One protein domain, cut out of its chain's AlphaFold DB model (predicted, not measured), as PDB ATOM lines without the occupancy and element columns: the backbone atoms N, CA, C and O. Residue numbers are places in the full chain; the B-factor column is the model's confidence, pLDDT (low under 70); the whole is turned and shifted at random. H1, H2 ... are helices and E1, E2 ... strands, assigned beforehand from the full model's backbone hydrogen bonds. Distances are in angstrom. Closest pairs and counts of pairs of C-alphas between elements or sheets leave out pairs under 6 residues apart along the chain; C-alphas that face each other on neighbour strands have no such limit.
ATOM      1  N   SER A  38     177.462 207.461  83.810       69.06
ATOM      2  CA  SER A  38     176.847 207.333  85.138       69.06
ATOM      3  C   SER A  38     176.065 208.598  85.452       69.06
ATOM      4  O   SER A  38     176.642 209.688  85.499       69.06
ATOM      5  N   ARG A  39     174.767 208.452  85.709       67.56
ATOM      6  CA  ARG A  39     173.955 209.543  86.243       67.56
ATOM      7  C   ARG A  39     174.269 209.727  87.731       67.56
ATOM      8  O   ARG A  39     174.962 208.913  88.346       67.56
ATOM      9  N   GLY A  40     173.798 210.832  88.310       62.03
ATOM     10  CA  GLY A  40     174.057 211.194  89.713       62.03
ATOM     11  C   GLY A  40     173.518 210.198  90.755       62.03
ATOM     12  O   GLY A  40     173.859 210.315  91.928       62.03
ATOM     13  N   ASP A  41     172.705 209.228  90.337       68.19
ATOM     14  CA  ASP A  41     172.168 208.113  91.127       68.19
ATOM     15  C   ASP A  41     173.002 206.817  91.017       68.19
ATOM     16  O   ASP A  41     172.724 205.850  91.723       68.19
ATOM     17  N   GLY A  42     174.044 206.802  90.178       67.38
ATOM     18  CA  GLY A  42     174.892 205.637  89.926       67.38
ATOM     19  C   GLY A  42     174.349 204.663  88.875       67.38
ATOM     20  O   GLY A  42     175.023 203.673  88.584       67.38
ATOM     21  N   GLU A  43     173.178 204.920  88.280       70.88
ATOM     22  CA  GLU A  43     172.671 204.112  87.169       70.88
ATOM     23  C   GLU A  43     173.217 204.622  85.828       70.88
ATOM     24  O   GLU A  43     173.277 205.823  85.547       70.88
ATOM     25  N   VAL A  44     173.637 203.684  84.979       82.00
ATOM     26  CA  VAL A  44     174.119 203.969  83.625       82.00
ATOM     27  C   VAL A  44     173.002 203.635  82.647       82.00
ATOM     28  O   VAL A  44     172.605 202.475  82.515       82.00
ATOM     29  N   GLU A  45     172.487 204.642  81.941       85.56
ATOM     30  CA  GLU A  45     171.499 204.399  80.891       85.56
ATOM     31  C   GLU A  45     172.151 203.700  79.694       85.56
ATOM     32  O   GLU A  45     173.180 204.134  79.178       85.56
ATOM     33  N   ILE A  46     171.512 202.633  79.215       90.38
ATOM     34  CA  ILE A  46     171.941 201.885  78.030       90.38
ATOM     35  C   ILE A  46     171.229 202.459  76.800       90.38
ATOM     36  O   ILE A  46     170.065 202.853  76.875       90.38
ATOM     37  N   ALA A  47     171.906 202.492  75.652       91.75
ATOM     38  CA  ALA A  47     171.320 202.959  74.401       91.75
ATOM     39  C   ALA A  47     170.282 201.966  73.863       91.75
ATOM     40  O   ALA A  47     170.614 200.846  73.470       91.75
ATOM     41  N   PHE A  48     169.023 202.394  73.817       92.94
ATOM     42  CA  PHE A  48     167.903 201.650  73.250       92.94
ATOM     43  C   PHE A  48     167.440 202.300  71.948       92.94
ATOM     44  O   PHE A  48     167.360 203.523  71.841       92.94
ATOM     45  N   VAL A  49     167.095 201.484  70.959       92.88
ATOM     46  CA  VAL A  49     166.626 201.905  69.639       92.88
ATOM     47  C   VAL A  49     165.192 201.444  69.398       92.88
ATOM     48  O   VAL A  49     164.742 200.413  69.898       92.88
ATOM     49  N   LEU A  50     164.456 202.249  68.634       94.00
ATOM     50  CA  LEU A  50     163.116 201.942  68.134       94.00
ATOM     51  C   LEU A  50     163.168 201.435  66.679       94.00
ATOM     52  O   LEU A  50     164.101 201.784  65.953       94.00
ATOM     53  N   PRO A  51     162.112 200.774  66.158       93.44
ATOM     54  CA  PRO A  51     162.053 200.344  64.753       93.44
ATOM     55  C   PRO A  51     162.213 201.478  63.729       93.44
ATOM     56  O   PRO A  51     162.499 201.233  62.559       93.44
ATOM     57  N   CYS A  52     161.995 202.726  64.154       94.19
ATOM     58  CA  CYS A  52     162.219 203.937  63.368       94.19
ATOM     59  C   CYS A  52     163.643 204.502  63.457       94.19
ATOM     60  O   CYS A  52     163.788 205.691  63.197       94.19
ATOM     61  N   SER A  53     164.631 203.715  63.894       92.44
ATOM     62  CA  SER A  53     166.054 204.079  64.016       92.44
ATOM     63  C   SER A  53     166.392 205.235  64.961       92.44
ATOM     64  O   SER A  53     167.474 205.805  64.861       92.44
ATOM     65  N   HIS A  54     165.485 205.604  65.866       94.12
ATOM     66  CA  HIS A  54     165.757 206.641  66.862       94.12
ATOM     67  C   HIS A  54     166.248 206.000  68.154       94.12
ATOM     68  O   HIS A  54     165.676 204.994  68.582       94.12
ATOM     69  N   VAL A  55     167.288 206.595  68.741       94.06
ATOM     70  CA  VAL A  55     168.001 206.086  69.916       94.06
ATOM     71  C   VAL A  55     167.736 206.979  71.126       94.06
ATOM     72  O   VAL A  55     167.674 208.204  71.013       94.06
ATOM     73  N   PHE A  56     167.567 206.352  72.286       94.44
ATOM     74  CA  PHE A  56     167.289 206.990  73.568       94.44
ATOM     75  C   PHE A  56     167.944 206.184  74.694       94.44
ATOM     76  O   PHE A  56     168.310 205.027  74.491       94.44
ATOM     77  N   GLY A  57     168.051 206.755  75.891       93.19
ATOM     78  CA  GLY A  57     168.398 205.970  77.069       93.19
ATOM     79  C   GLY A  57     167.264 205.024  77.463       93.19
ATOM     80  O   GLY A  57     166.083 205.366  77.328       93.19
ATOM     81  N   SER A  58     167.627 203.829  77.926       92.19
ATOM     82  CA  SER A  58     166.718 202.719  78.230       92.19
ATOM     83  C   SER A  58     165.570 203.123  79.160       92.19
ATOM     84  O   SER A  58     164.402 202.963  78.800       92.19
ATOM     85  N   ALA A  59     165.881 203.711  80.316       91.44
ATOM     86  CA  ALA A  59     164.884 204.147  81.294       91.44
ATOM     87  C   ALA A  59     163.956 205.233  80.728       91.44
ATOM     88  O   ALA A  59     162.736 205.179  80.902       91.44
ATOM     89  N   CYS A  60     164.525 206.195  79.998       92.69
ATOM     90  CA  CYS A  60     163.778 207.297  79.409       92.69
ATOM     91  C   CYS A  60     162.748 206.822  78.377       92.69
ATOM     92  O   CYS A  60     161.592 207.242  78.436       92.69
ATOM     93  N   ILE A  61     163.134 205.946  77.442       94.75
ATOM     94  CA  ILE A  61     162.203 205.505  76.394       94.75
ATOM     95  C   ILE A  61     161.145 204.532  76.908       94.75
ATOM     96  O   ILE A  61     160.006 204.588  76.444       94.75
ATOM     97  N   LEU A  62     161.483 203.677  77.877       92.81
ATOM     98  CA  LEU A  62     160.510 202.783  78.506       92.81
ATOM     99  C   LEU A  62     159.441 203.589  79.251       92.81
ATOM    100  O   LEU A  62     158.257 203.455  78.944       92.81
ATOM    101  N   ARG A  63     159.855 204.521  80.122       93.25
ATOM    102  CA  ARG A  63     158.926 205.418  80.830       93.25
ATOM    103  C   ARG A  63     158.067 206.228  79.860       93.25
ATOM    104  O   ARG A  63     156.859 206.352  80.064       93.25
ATOM    105  N   TRP A  64     158.665 206.720  78.776       95.12
ATOM    106  CA  TRP A  64     157.940 207.479  77.765       95.12
ATOM    107  C   TRP A  64     156.812 206.669  77.119       95.12
ATOM    108  O   TRP A  64     155.692 207.159  76.997       95.12
ATOM    109  N   LEU A  65     157.089 205.438  76.686       94.44
ATOM    110  CA  LEU A  65     156.093 204.608  76.005       94.44
ATOM    111  C   LEU A  65     155.023 204.058  76.951       94.44
ATOM    112  O   LEU A  65     153.890 203.855  76.518       94.44
ATOM    113  N   GLU A  66     155.371 203.818  78.212       90.69
ATOM    114  CA  GLU A  66     154.458 203.229  79.193       90.69
ATOM    115  C   GLU A  66     153.591 204.272  79.902       90.69
ATOM    116  O   GLU A  66     152.425 203.998  80.184       90.69
ATOM    117  N   THR A  67     154.138 205.460  80.185       88.44
ATOM    118  CA  THR A  67     153.501 206.451  81.068       88.44
ATOM    119  C   THR A  67     153.315 207.810  80.400       88.44
ATOM    120  O   THR A  67     152.207 208.345  80.402       88.44
ATOM    121  N   ASP A  68     154.372 208.380  79.815       86.69
ATOM    122  CA  ASP A  68     154.359 209.807  79.450       86.69
ATOM    123  C   ASP A  68     153.683 210.081  78.094       86.69
ATOM    124  O   ASP A  68     153.216 211.191  77.829       86.69
ATOM    125  N   SER A  69     153.629 209.085  77.204       86.62
ATOM    126  CA  SER A  69     153.093 209.239  75.853       86.62
ATOM    127  C   SER A  69     151.627 208.796  75.766       86.62
ATOM    128  O   SER A  69     151.358 207.595  75.707       86.62
ATOM    129  N   PRO A  70     150.656 209.719  75.597       81.81
ATOM    130  CA  PRO A  70     149.237 209.356  75.477       81.81
ATOM    131  C   PRO A  70     148.928 208.544  74.211       81.81
ATOM    132  O   PRO A  70     147.882 207.909  74.103       81.81
ATOM    133  N   HIS A  71     149.824 208.584  73.223       87.56
ATOM    134  CA  HIS A  71     149.661 207.902  71.942       87.56
ATOM    135  C   HIS A  71     150.693 206.802  71.701       87.56
ATOM    136  O   HIS A  71     150.624 206.158  70.657       87.56
ATOM    137  N   GLN A  72     151.617 206.579  72.646       93.50
ATOM    138  CA  GLN A  72     152.666 205.560  72.541       93.50
ATOM    139  C   GLN A  72     153.478 205.734  71.247       93.50
ATOM    140  O   GLN A  72     153.628 204.819  70.436       93.50
ATOM    141  N   ASN A  73     153.952 206.960  71.016       95.62
ATOM    142  CA  ASN A  73     154.650 207.356  69.794       95.62
ATOM    143  C   ASN A  73     156.128 207.651  70.070       95.62
ATOM    144  O   ASN A  73     156.476 208.137  71.145       95.62
ATOM    145  N   CYS A  74     156.987 207.456  69.065       95.44
ATOM    146  CA  CYS A  74     158.380 207.902  69.126       95.44
ATOM    147  C   CYS A  74     158.459 209.418  69.417       95.44
ATOM    148  O   CYS A  74     157.819 210.188  68.688       95.44
ATOM    149  N   PRO A  75     159.265 209.865  70.403       94.50
ATOM    150  CA  PRO A  75     159.441 211.287  70.717       94.50
ATOM    151  C   PRO A  75     159.933 212.132  69.533       94.50
ATOM    152  O   PRO A  75     159.570 213.297  69.408       94.50
ATOM    153  N   GLN A  76     160.742 211.538  68.652       93.69
ATOM    154  CA  GLN A  76     161.413 212.236  67.553       93.69
ATOM    155  C   GLN A  76     160.556 212.288  66.280       93.69
ATOM    156  O   GLN A  76     160.259 213.362  65.764       93.69
ATOM    157  N   CYS A  77     160.108 211.134  65.774       94.44
ATOM    158  CA  CYS A  77     159.402 211.056  64.486       94.44
ATOM    159  C   CYS A  77     157.894 210.819  64.595       94.44
ATOM    160  O   CYS A  77     157.217 210.713  63.574       94.44
ATOM    161  N   ARG A  78     157.360 210.687  65.816       94.06
ATOM    162  CA  ARG A  78     155.935 210.445  66.101       94.06
ATOM    163  C   ARG A  78     155.350 209.164  65.494       94.06
ATOM    164  O   ARG A  78     154.136 208.981  65.525       94.06
ATOM    165  N   ARG A  79     156.179 208.247  64.982       94.75
ATOM    166  CA  ARG A  79     155.722 206.916  64.557       94.75
ATOM    167  C   ARG A  79     155.103 206.189  65.752       94.75
ATOM    168  O   ARG A  79     155.690 206.185  66.832       94.75
ATOM    169  N   LYS A  80     153.953 205.550  65.534       94.88
ATOM    170  CA  LYS A  80     153.262 204.754  66.551       94.88
ATOM    171  C   LYS A  80     154.065 203.501  66.906       94.88
ATOM    172  O   LYS A  80     154.497 202.784  66.002       94.88
ATOM    173  N   MET A  81     154.253 203.250  68.197       94.88
ATOM    174  CA  MET A  81     155.027 202.130  68.744       94.88
ATOM    175  C   MET A  81     154.104 201.021  69.261       94.88
ATOM    176  O   MET A  81     154.277 200.516  70.364       94.88
ATOM    177  N   VAL A  82     153.109 200.641  68.454       93.69
ATOM    178  CA  VAL A  82     152.230 199.495  68.728       93.69
ATOM    179  C   VAL A  82     152.068 198.635  67.484       93.69
ATOM    180  O   VAL A  82     152.061 199.142  66.360       93.69
ATOM    181  N   TYR A  83     151.882 197.336  67.688       91.62
ATOM    182  CA  TYR A  83     151.518 196.405  66.627       91.62
ATOM    183  C   TYR A  83     150.063 196.636  66.195       91.62
ATOM    184  O   TYR A  83     149.166 196.757  67.029       91.62
ATOM    185  N   THR A  84     149.812 196.703  64.888       92.19
ATOM    186  CA  THR A  84     148.525 197.155  64.333       92.19
ATOM    187  C   THR A  84     147.357 196.200  64.575       92.19
ATOM    188  O   THR A  84     146.232 196.668  64.720       92.19
ATOM    189  N   GLU A  85     147.596 194.889  64.637       89.88
ATOM    190  CA  GLU A  85     146.539 193.883  64.815       89.88
ATOM    191  C   GLU A  85     146.308 193.485  66.275       89.88
ATOM    192  O   GLU A  85     145.170 193.224  66.651       89.88
ATOM    193  N   CYS A  86     147.358 193.413  67.100       88.19
ATOM    194  CA  CYS A  86     147.217 193.013  68.507       88.19
ATOM    195  C   CYS A  86     147.242 194.187  69.493       88.19
ATOM    196  O   CYS A  86     146.991 193.979  70.673       88.19
ATOM    197  N   GLY A  87     147.572 195.405  69.052       89.69
ATOM    198  CA  GLY A  87     147.574 196.609  69.893       89.69
ATOM    199  C   GLY A  87     148.665 196.662  70.970       89.69
ATOM    200  O   GLY A  87     148.787 197.674  71.650       89.69
ATOM    201  N   HIS A  88     149.466 195.607  71.122       89.94
ATOM    202  CA  HIS A  88     150.568 195.564  72.080       89.94
ATOM    203  C   HIS A  88     151.661 196.583  71.742       89.94
ATOM    204  O   HIS A  88     151.932 196.854  70.568       89.94
ATOM    205  N   LEU A  89     152.310 197.102  72.784       91.00
ATOM    206  CA  LEU A  89     153.465 197.986  72.680       91.00
ATOM    207  C   LEU A  89     154.641 197.276  71.997       91.00
ATOM    208  O   LEU A  89     154.939 196.117  72.283       91.00
ATOM    209  N   ILE A  90     155.316 197.993  71.101       91.06
ATOM    210  CA  ILE A  90     156.590 197.565  70.526       91.06
ATOM    211  C   ILE A  90     157.675 197.892  71.547       91.06
ATOM    212  O   ILE A  90     157.896 199.060  71.873       91.06
ATOM    213  N   ARG A  91     158.352 196.858  72.047       88.94
ATOM    214  CA  ARG A  91     159.422 197.017  73.030       88.94
ATOM    215  C   ARG A  91     160.680 197.584  72.350       88.94
ATOM    216  O   ARG A  91     161.098 197.032  71.330       88.94
ATOM    217  N   PRO A  92     161.282 198.668  72.872       91.19
ATOM    218  CA  PRO A  92     162.595 199.123  72.419       91.19
ATOM    219  C   PRO A  92     163.668 198.068  72.723       91.19
ATOM    220  O   PRO A  92     163.551 197.340  73.710       91.19
ATOM    221  N   CYS A  93     164.713 198.002  71.901       89.38
ATOM    222  CA  CYS A  93     165.804 197.032  72.047       89.38
ATOM    223  C   CYS A  93     167.135 197.742  72.275       89.38
ATOM    224  O   CYS A  93     167.322 198.857  71.793       89.38
ATOM    225  N   GLU A  94     168.075 197.092  72.955       89.62
ATOM    226  CA  GLU A  94     169.445 197.594  73.058       89.62
ATOM    227  C   GLU A  94     170.088 197.690  71.669       89.62
ATOM    228  O   GLU A  94     169.948 196.783  70.855       89.62
ATOM    229  N   VAL A  95     170.809 198.779  71.390       87.62
ATOM    230  CA  VAL A  95     171.421 199.031  70.071       87.62
ATOM    231  C   VAL A  95     172.320 197.877  69.603       87.62
ATOM    232  O   VAL A  95     172.363 197.595  68.408       87.62
ATOM    233  N   THR A  96     173.004 197.190  70.523       85.06
ATOM    234  CA  THR A  96     173.920 196.073  70.228       85.06
ATOM    235  C   THR A  96     173.207 194.808  69.741       85.06
ATOM    236  O   THR A  96     173.793 194.028  68.994       85.06
ATOM    237  N   SER A  97     171.946 194.614  70.133       82.00
ATOM    238  CA  SER A  97     171.143 193.416  69.855       82.00
ATOM    239  C   SER A  97     169.861 193.716  69.071       82.00
ATOM    240  O   SER A  97     169.021 192.840  68.861       82.00
ATOM    241  N   ALA A  98     169.682 194.963  68.635       82.38
ATOM    242  CA  ALA A  98     168.461 195.393  67.984       82.38
ATOM    243  C   ALA A  98     168.312 194.806  66.570       82.38
ATOM    244  O   ALA A  98     169.266 194.811  65.783       82.38
ATOM    245  N   PRO A  99     167.089 194.401  66.179       82.69
ATOM    246  CA  PRO A  99     166.807 194.013  64.805       82.69
ATOM    247  C   PRO A  99     166.993 195.193  63.846       82.69
ATOM    248  O   PRO A  99     166.898 196.368  64.219       82.69
ATOM    249  N   LYS A 100     167.167 194.891  62.555       84.25
ATOM    250  CA  LYS A 100     167.259 195.923  61.511       84.25
ATOM    251  C   LYS A 100     166.038 196.834  61.547       84.25
ATOM    252  O   LYS A 100     164.911 196.354  61.571       84.25
ATOM    253  N   CYS A 101     166.250 198.147  61.524       85.62
ATOM    254  CA  CYS A 101     165.160 199.118  61.448       85.62
ATOM    255  C   CYS A 101     164.326 198.889  60.179       85.62
ATOM    256  O   CYS A 101     164.873 198.677  59.096       85.62
ATOM    257  N   VAL A 102     163.002 198.949  60.309       88.00
ATOM    258  CA  VAL A 102     162.057 198.638  59.226       88.00
ATOM    259  C   VAL A 102     161.116 199.805  58.973       88.00
ATOM    260  O   VAL A 102     160.779 200.567  59.885       88.00
ATOM    261  N   LYS A 103     160.632 199.955  57.737       88.88
ATOM    262  CA  LYS A 103     159.590 200.945  57.422       88.88
ATOM    263  C   LYS A 103     158.263 200.540  58.072       88.88
ATOM    264  O   LYS A 103     158.115 199.438  58.588       88.88
ATOM    265  N   VAL A 104     157.288 201.449  58.083       88.38
ATOM    266  CA  VAL A 104     155.954 201.165  58.649       88.38
ATOM    267  C   VAL A 104     155.262 200.030  57.891       88.38
ATOM    268  O   VAL A 104     154.656 199.175  58.523       88.38
ATOM    269  N   ALA A 105     155.393 199.999  56.561       88.69
ATOM    270  CA  ALA A 105     154.783 198.974  55.711       88.69
ATOM    271  C   ALA A 105     155.353 197.567  55.957       88.69
ATOM    272  O   ALA A 105     154.606 196.594  55.922       88.69
ATOM    273  N   ASP A 106     156.652 197.485  56.255       89.69
ATOM    274  CA  ASP A 106     157.366 196.226  56.492       89.69
ATOM    275  C   ASP A 106     157.289 195.786  57.962       89.69
ATOM    276  O   ASP A 106     157.770 194.713  58.322       89.69
ATOM    277  N   MET A 107     156.704 196.621  58.830       89.69
ATOM    278  CA  MET A 107     156.585 196.313  60.245       89.69
ATOM    279  C   MET A 107     155.655 195.118  60.439       89.69
ATOM    280  O   MET A 107     154.521 195.100  59.945       89.69
ATOM    281  N   PRO A 108     156.084 194.158  61.257       88.44
ATOM    282  CA  PRO A 108     155.218 193.162  61.826       88.44
ATOM    283  C   PRO A 108     153.850 193.687  62.304       88.44
ATOM    284  O   PRO A 108     153.776 194.621  63.093       88.44
ATOM    285  N   LYS A 109     152.741 193.085  61.850       89.38
ATOM    286  CA  LYS A 109     151.375 193.476  62.265       89.38
ATOM    287  C   LYS A 109     150.988 193.017  63.676       89.38
ATOM    288  O   LYS A 109     150.140 193.631  64.315       89.38
ATOM    289  N   ARG A 110     151.597 191.933  64.157       87.44
ATOM    290  CA  ARG A 110     151.401 191.327  65.490       87.44
ATOM    291  C   ARG A 110     152.751 191.209  66.198       87.44
ATOM    292  O   ARG A 110     153.753 191.089  65.500       87.44
ATOM    293  N   CYS A 111     152.776 191.199  67.529       85.00
ATOM    294  CA  CYS A 111     154.000 190.938  68.296       85.00
ATOM    295  C   CYS A 111     154.451 189.475  68.182       85.00
ATOM    296  O   CYS A 111     153.669 188.623  67.755       85.00
TER     297      CYS A 111
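This is residues 38 to 111 of the 192 residues of the protein "RING-type domain-containing protein" of Sclerotinia sclerotiorum (strain ATCC 18683 / 1980 / Ss-1) (UniProt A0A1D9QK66). There is little regular structure: a small hairpin of two short strands, E1 and E2, runs straight into one helix, H1, and the long looping stretch of residues 69 to 111 makes much of the rest. Residues 93 to 94 pair antiparallel with residues 48 to 49 of E1, tying that stretch to the hairpin. The printed part has 74 residues, 17 in named elements, in the order E1, E2, H1; the class is mixed. It is compact, radius of gyration of the C-alphas 12.6 A, yet only just elongated, spanning 40 by 27 by 20 A.

Find C-alpha 47 at (171.320, 202.959, 74.401), where E1, residues 47 to 49, begins its 6.8 A. E2, residues 55 to 57, covers 7.2 A. H1, residues 58 to 68, runs 14.3 A to C-alpha 68 at (154.359, 209.807, 79.450).

Look at the hairpin E1 and E2: antiparallel at 138 degrees, with N 48 and O 56 2.8 A apart, within hydrogen-bond range. The closest C-alphas of E1 and H1, Phe 48 and Ser 58, are 5.2 A apart. In H1 every O i to N i+4 pair is within hydrogen-bond range.

The C-alphas of Gly 40 and Ala 105, the two farthest apart, are 41.0 A apart. The printed part has no cut, and both links are tight. Residues 38 to 42 have pLDDT under 70.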